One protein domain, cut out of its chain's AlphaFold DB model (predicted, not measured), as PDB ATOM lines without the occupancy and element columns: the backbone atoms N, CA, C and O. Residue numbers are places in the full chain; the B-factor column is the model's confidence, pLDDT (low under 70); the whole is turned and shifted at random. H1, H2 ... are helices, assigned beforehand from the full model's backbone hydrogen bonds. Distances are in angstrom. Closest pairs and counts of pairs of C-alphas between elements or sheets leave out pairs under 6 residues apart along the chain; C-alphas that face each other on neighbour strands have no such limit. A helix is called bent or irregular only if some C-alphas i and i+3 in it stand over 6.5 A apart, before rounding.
ATOM      1  N   ASN A  19     229.890 -35.089 -23.779       94.50
ATOM      2  CA  ASN A  19     230.648 -33.885 -23.436       94.50
ATOM      3  C   ASN A  19     230.724 -32.899 -24.607       94.50
ATOM      4  O   ASN A  19     230.492 -31.706 -24.412       94.50
ATOM      5  N   GLN A  20     230.985 -33.389 -25.824       93.44
ATOM      6  CA  GLN A  20     230.996 -32.551 -27.027       93.44
ATOM      7  C   GLN A  20     229.615 -31.933 -27.281       93.44
ATOM      8  O   GLN A  20     229.509 -30.725 -27.488       93.44
ATOM      9  N   ALA A  21     228.543 -32.728 -27.178       90.06
ATOM     10  CA  ALA A  21     227.177 -32.232 -27.336       90.06
ATOM     11  C   ALA A  21     226.826 -31.148 -26.297       90.06
ATOM     12  O   ALA A  21     226.198 -30.139 -26.635       90.06
ATOM     13  N   ALA A  22     227.264 -31.314 -25.046       89.31
ATOM     14  CA  ALA A  22     227.043 -30.333 -23.985       89.31
ATOM     15  C   ALA A  22     227.815 -29.022 -24.216       89.31
ATOM     16  O   ALA A  22     227.253 -27.943 -24.013       89.31
ATOM     17  N   GLN A  23     229.078 -29.095 -24.651       95.38
ATOM     18  CA  GLN A  23     229.891 -27.910 -24.958       95.38
ATOM     19  C   GLN A  23     229.302 -27.115 -26.126       95.38
ATOM     20  O   GLN A  23     229.042 -25.920 -25.981       95.38
ATOM     21  N   ILE A  24     228.972 -27.795 -27.227       93.19
ATOM     22  CA  ILE A  24     228.345 -27.172 -28.401       93.19
ATOM     23  C   ILE A  24     227.021 -26.501 -28.012       93.19
ATOM     24  O   ILE A  24     226.771 -25.352 -28.372       93.19
ATOM     25  N   SER A  25     226.189 -27.174 -27.210       89.62
ATOM     26  CA  SER A  25     224.915 -26.612 -26.739       89.62
ATOM     27  C   SER A  25     225.107 -25.323 -25.931       89.62
ATOM     28  O   SER A  25     224.345 -24.368 -26.100       89.62
ATOM     29  N   LYS A  26     226.133 -25.265 -25.069       91.19
ATOM     30  CA  LYS A  26     226.472 -24.051 -24.306       91.19
ATOM     31  C   LYS A  26     226.881 -22.905 -25.224       91.19
ATOM     32  O   LYS A  26     226.432 -21.779 -25.017       91.19
ATOM     33  N   ASP A  27     227.697 -23.175 -26.236       94.12
ATOM     34  CA  ASP A  27     228.177 -22.128 -27.137       94.12
ATOM     35  C   ASP A  27     227.071 -21.605 -28.062       94.12
ATOM     36  O   ASP A  27     226.981 -20.393 -28.276       94.12
ATOM     37  N   ILE A  28     226.143 -22.465 -28.493       90.81
ATOM     38  CA  ILE A  28     224.928 -22.034 -29.204       90.81
ATOM     39  C   ILE A  28     224.073 -21.124 -28.312       90.81
ATOM     40  O   ILE A  28     223.608 -20.079 -28.774       90.81
ATOM     41  N   MET A  29     223.890 -21.455 -27.027       88.50
ATOM     42  CA  MET A  29     223.150 -20.585 -26.103       88.50
ATOM     43  C   MET A  29     223.823 -19.223 -25.913       88.50
ATOM     44  O   MET A  29     223.133 -18.202 -25.929       88.50
ATOM     45  N   LYS A  30     225.157 -19.180 -25.792       92.69
ATOM     46  CA  LYS A  30     225.909 -17.913 -25.726       92.69
ATOM     47  C   LYS A  30     225.723 -17.083 -26.997       92.69
ATOM     48  O   LYS A  30     225.447 -15.888 -26.911       92.69
ATOM     49  N   ALA A  31     225.833 -17.707 -28.170       92.81
ATOM     50  CA  ALA A  31     225.619 -17.031 -29.447       92.81
ATOM     51  C   ALA A  31     224.188 -16.484 -29.552       92.81
ATOM     52  O   ALA A  31     223.998 -15.316 -29.892       92.81
ATOM     53  N   LYS A  32     223.179 -17.279 -29.170       90.69
ATOM     54  CA  LYS A  32     221.784 -16.827 -29.094       90.69
ATOM     55  C   LYS A  32     221.647 -15.616 -28.179       90.69
ATOM     56  O   LYS A  32     221.024 -14.642 -28.582       90.69
ATOM     57  N   ALA A  33     222.214 -15.650 -26.973       90.38
ATOM     58  CA  ALA A  33     222.129 -14.534 -26.031       90.38
ATOM     59  C   ALA A  33     222.764 -13.248 -26.592       90.38
ATOM     60  O   ALA A  33     222.218 -12.167 -26.400       90.38
ATOM     61  N   LYS A  34     223.868 -13.374 -27.339       94.12
ATOM     62  CA  LYS A  34     224.572 -12.249 -27.968       94.12
ATOM     63  C   LYS A  34     223.808 -11.641 -29.149       94.12
ATOM     64  O   LYS A  34     223.707 -10.423 -29.240       94.12
ATOM     65  N   TYR A  35     223.302 -12.471 -30.062       91.06
ATOM     66  CA  TYR A  35     222.745 -12.007 -31.343       91.06
ATOM     67  C   TYR A  35     221.213 -11.917 -31.362       91.06
ATOM     68  O   TYR A  35     220.646 -11.141 -32.127       91.06
ATOM     69  N   ALA A  36     220.526 -12.696 -30.526       89.75
ATOM     70  CA  ALA A  36     219.069 -12.747 -30.432       89.75
ATOM     71  C   ALA A  36     218.608 -12.930 -28.967       89.75
ATOM     72  O   ALA A  36     217.930 -13.920 -28.657       89.75
ATOM     73  N   PRO A  37     218.933 -11.991 -28.051       87.75
ATOM     74  CA  PRO A  37     218.620 -12.114 -26.621       87.75
ATOM     75  C   PRO A  37     217.128 -12.368 -26.373       87.75
ATOM     76  O   PRO A  37     216.772 -13.292 -25.645       87.75
ATOM     77  N   ASN A  38     216.269 -11.652 -27.104       86.25
ATOM     78  CA  ASN A  38     214.806 -11.759 -27.030       86.25
ATOM     79  C   ASN A  38     214.218 -12.794 -28.011       86.25
ATOM     80  O   ASN A  38     213.003 -12.900 -28.155       86.25
ATOM     81  N   GLY A  39     215.065 -13.501 -28.767       83.12
ATOM     82  CA  GLY A  39     214.631 -14.576 -29.656       83.12
ATOM     83  C   GLY A  39     214.241 -15.814 -28.855       83.12
ATOM     84  O   GLY A  39     214.837 -16.100 -27.817       83.12
ATOM     85  N   ARG A  40     213.261 -16.580 -29.328       79.69
ATOM     86  CA  ARG A  40     212.983 -17.907 -28.765       79.69
ATOM     87  C   ARG A  40     213.997 -18.905 -29.307       79.69
ATOM     88  O   ARG A  40     214.382 -18.820 -30.470       79.69
ATOM     89  N   GLY A  41     214.426 -19.840 -28.469       74.81
ATOM     90  CA  GLY A  41     215.351 -20.891 -28.870       74.81
ATOM     91  C   GLY A  41     215.133 -22.145 -28.044       74.81
ATOM     92  O   GLY A  41     214.932 -22.062 -26.835       74.81
ATOM     93  N   THR A  42     215.207 -23.293 -28.708       78.69
ATOM     94  CA  THR A  42     215.160 -24.607 -28.071       78.69
ATOM     95  C   THR A  42     216.345 -25.415 -28.571       78.69
ATOM     96  O   THR A  42     216.604 -25.456 -29.771       78.69
ATOM     97  N   ILE A  43     217.065 -26.049 -27.648       81.50
ATOM     98  CA  ILE A  43     218.141 -26.991 -27.958       81.50
ATOM     99  C   ILE A  43     217.743 -28.330 -27.351       81.50
ATOM    100  O   ILE A  43     217.351 -28.390 -26.186       81.50
ATOM    101  N   ALA A  44     217.840 -29.391 -28.143       81.44
ATOM    102  CA  ALA A  44     217.630 -30.752 -27.685       81.44
ATOM    103  C   ALA A  44     218.852 -31.596 -28.060       81.44
ATOM    104  O   ALA A  44     219.324 -31.539 -29.195       81.44
ATOM    105  N   THR A  45     219.356 -32.374 -27.107       81.12
ATOM    106  CA  THR A  45     220.430 -33.348 -27.313       81.12
ATOM    107  C   THR A  45     219.889 -34.744 -27.033       81.12
ATOM    108  O   THR A  45     219.039 -34.932 -26.162       81.12
ATOM    109  N   GLY A  46     220.340 -35.737 -27.793       82.56
ATOM    110  CA  GLY A  46     219.868 -37.107 -27.635       82.56
ATOM    111  C   GLY A  46     220.476 -38.050 -28.660       82.56
ATOM    112  O   GLY A  46     221.406 -37.693 -29.382       82.56
ATOM    113  N   GLN A  47     219.951 -39.273 -28.704       81.94
ATOM    114  CA  GLN A  47     220.443 -40.308 -29.607       81.94
ATOM    115  C   GLN A  47     220.170 -39.958 -31.076       81.94
ATOM    116  O   GLN A  47     219.106 -39.441 -31.421       81.94
ATOM    117  N   LYS A  48     221.122 -40.317 -31.948       79.12
ATOM    118  CA  LYS A  48     221.065 -40.103 -33.405       79.12
ATOM    119  C   LYS A  48     219.803 -40.693 -34.042       79.12
ATOM    120  O   LYS A  48     219.202 -40.071 -34.912       79.12
ATOM    121  N   THR A  49     219.369 -41.856 -33.561       79.75
ATOM    122  CA  THR A  49     218.154 -42.559 -34.005       79.75
ATOM    123  C   THR A  49     216.876 -41.742 -33.805       79.75
ATOM    124  O   THR A  49     215.911 -41.933 -34.536       79.75
ATOM    125  N   ASN A  50     216.884 -40.777 -32.880       79.31
ATOM    126  CA  ASN A  50     215.711 -39.996 -32.492       79.31
ATOM    127  C   ASN A  50     215.768 -38.531 -32.957       79.31
ATOM    128  O   ASN A  50     214.941 -37.730 -32.526       79.31
ATOM    129  N   VAL A  51     216.701 -38.156 -33.843       76.88
ATOM    130  CA  VAL A  51     216.890 -36.758 -34.290       76.88
ATOM    131  C   VAL A  51     215.605 -36.134 -34.845       76.88
ATOM    132  O   VAL A  51     215.293 -34.997 -34.502       76.88
ATOM    133  N   GLY A  52     214.810 -36.876 -35.622       73.50
ATOM    134  CA  GLY A  52     213.523 -36.377 -36.129       73.50
ATOM    135  C   GLY A  52     212.545 -35.998 -35.008       73.50
ATOM    136  O   GLY A  52     211.920 -34.939 -35.057       73.50
ATOM    137  N   SER A  53     212.486 -36.812 -33.950       75.25
ATOM    138  CA  SER A  53     211.687 -36.537 -32.750       75.25
ATOM    139  C   SER A  53     212.261 -35.373 -31.936       75.25
ATOM    140  O   SER A  53     211.508 -34.531 -31.457       75.25
ATOM    141  N   LEU A  54     213.590 -35.250 -31.837       72.62
ATOM    142  CA  LEU A  54     214.247 -34.126 -31.158       72.62
ATOM    143  C   LEU A  54     213.945 -32.789 -31.847       72.62
ATOM    144  O   LEU A  54     213.671 -31.802 -31.165       72.62
ATOM    145  N   ILE A  55     213.923 -32.765 -33.180       73.44
ATOM    146  CA  ILE A  55     213.550 -31.580 -33.961       73.44
ATOM    147  C   ILE A  55     212.063 -31.261 -33.760       73.44
ATOM    148  O   ILE A  55     211.718 -30.134 -33.406       73.44
ATOM    149  N   GLN A  56     211.169 -32.244 -33.912       69.56
ATOM    150  CA  GLN A  56     209.724 -32.024 -33.763       69.56
ATOM    151  C   GLN A  56     209.311 -31.650 -32.331       69.56
ATOM    152  O   GLN A  56     208.449 -30.792 -32.133       69.56
ATOM    153  N   SER A  57     209.939 -32.255 -31.324       63.56
ATOM    154  CA  SER A  57     209.692 -31.974 -29.906       63.56
ATOM    155  C   SER A  57     210.329 -30.651 -29.472       63.56
ATOM    156  O   SER A  57     209.714 -29.880 -28.735       63.56
ATOM    157  N   GLY A  58     211.512 -30.318 -30.002       57.50
ATOM    158  CA  GLY A  58     212.176 -29.032 -29.783       57.50
ATOM    159  C   GLY A  58     211.381 -27.843 -30.332       57.50
ATOM    160  O   GLY A  58     211.288 -26.813 -29.669       57.50
ATOM    161  N   ILE A  59     210.715 -28.008 -31.481       54.50
ATOM    162  CA  ILE A  59     209.790 -27.004 -32.044       54.50
ATOM    163  C   ILE A  59     208.560 -26.801 -31.138       54.50
ATOM    164  O   ILE A  59     208.018 -25.697 -31.064       54.50
ATOM    165  N   ARG A  60     208.120 -27.843 -30.419       48.53
ATOM    166  CA  ARG A  60     206.948 -27.795 -29.525       48.53
ATOM    167  C   ARG A  60     207.271 -27.317 -28.106       48.53
ATOM    168  O   ARG A  60     206.395 -26.749 -27.450       48.53
ATOM    169  N   LYS A  61     208.496 -27.517 -27.609       46.62
ATOM    170  CA  LYS A  61     208.870 -27.155 -26.234       46.62
ATOM    171  C   LYS A  61     209.287 -25.684 -26.164       46.62
ATOM    172  O   LYS A  61     210.424 -25.326 -26.458       46.62
TER     173      LYS A  61
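AT A GLANCE: This is residues 19 to 61 of the 65 residues of an uncharacterized protein of Clostridiales bacterium (UniProt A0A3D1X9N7). A flat, Z-like layer: the longest helix, H1, runs along one side, an extended link of residues 36 to 47 folds back from its end, and the shorter H2 folds back again on the other side of that link. The two helices have no contact with each other. The printed part has 43 residues with two named helices, H1 then H2, and no named strand; its class is all helix. It is only just loose, close to compact, with a radius of gyration of the C-alphas of 11.4 A and spans of 32 by 25 by 10 A.

HOW THE PARTS SIT: H1, residues 19 to 35, and H2, residues 48 to 60, are apart, with no C-alpha of the one within 8 A of the other. Residues 47 to 52, of which 48 to 52 belong to H2, stand free. Every O i to N i+4 pair of H1 is within hydrogen-bond range; in H2 7 of 9 are.

IN THESE COORDINATES: H1 is 24.6 A long from C-alpha 19 at (230.648, -33.885, -23.436). H2 is 19.1 A long and ends at C-alpha 60, (206.948, -27.795, -29.525); it is irregular, with C-alphas 49 and 52 8.0 A apart.

THE WHOLE: The C-alphas farthest apart, of Asn 38 and Thr 49, are 31.8 A apart. The printed part has no cut; the link from H1 to H2 is long. Residues 56 to 61 have pLDDT under 70.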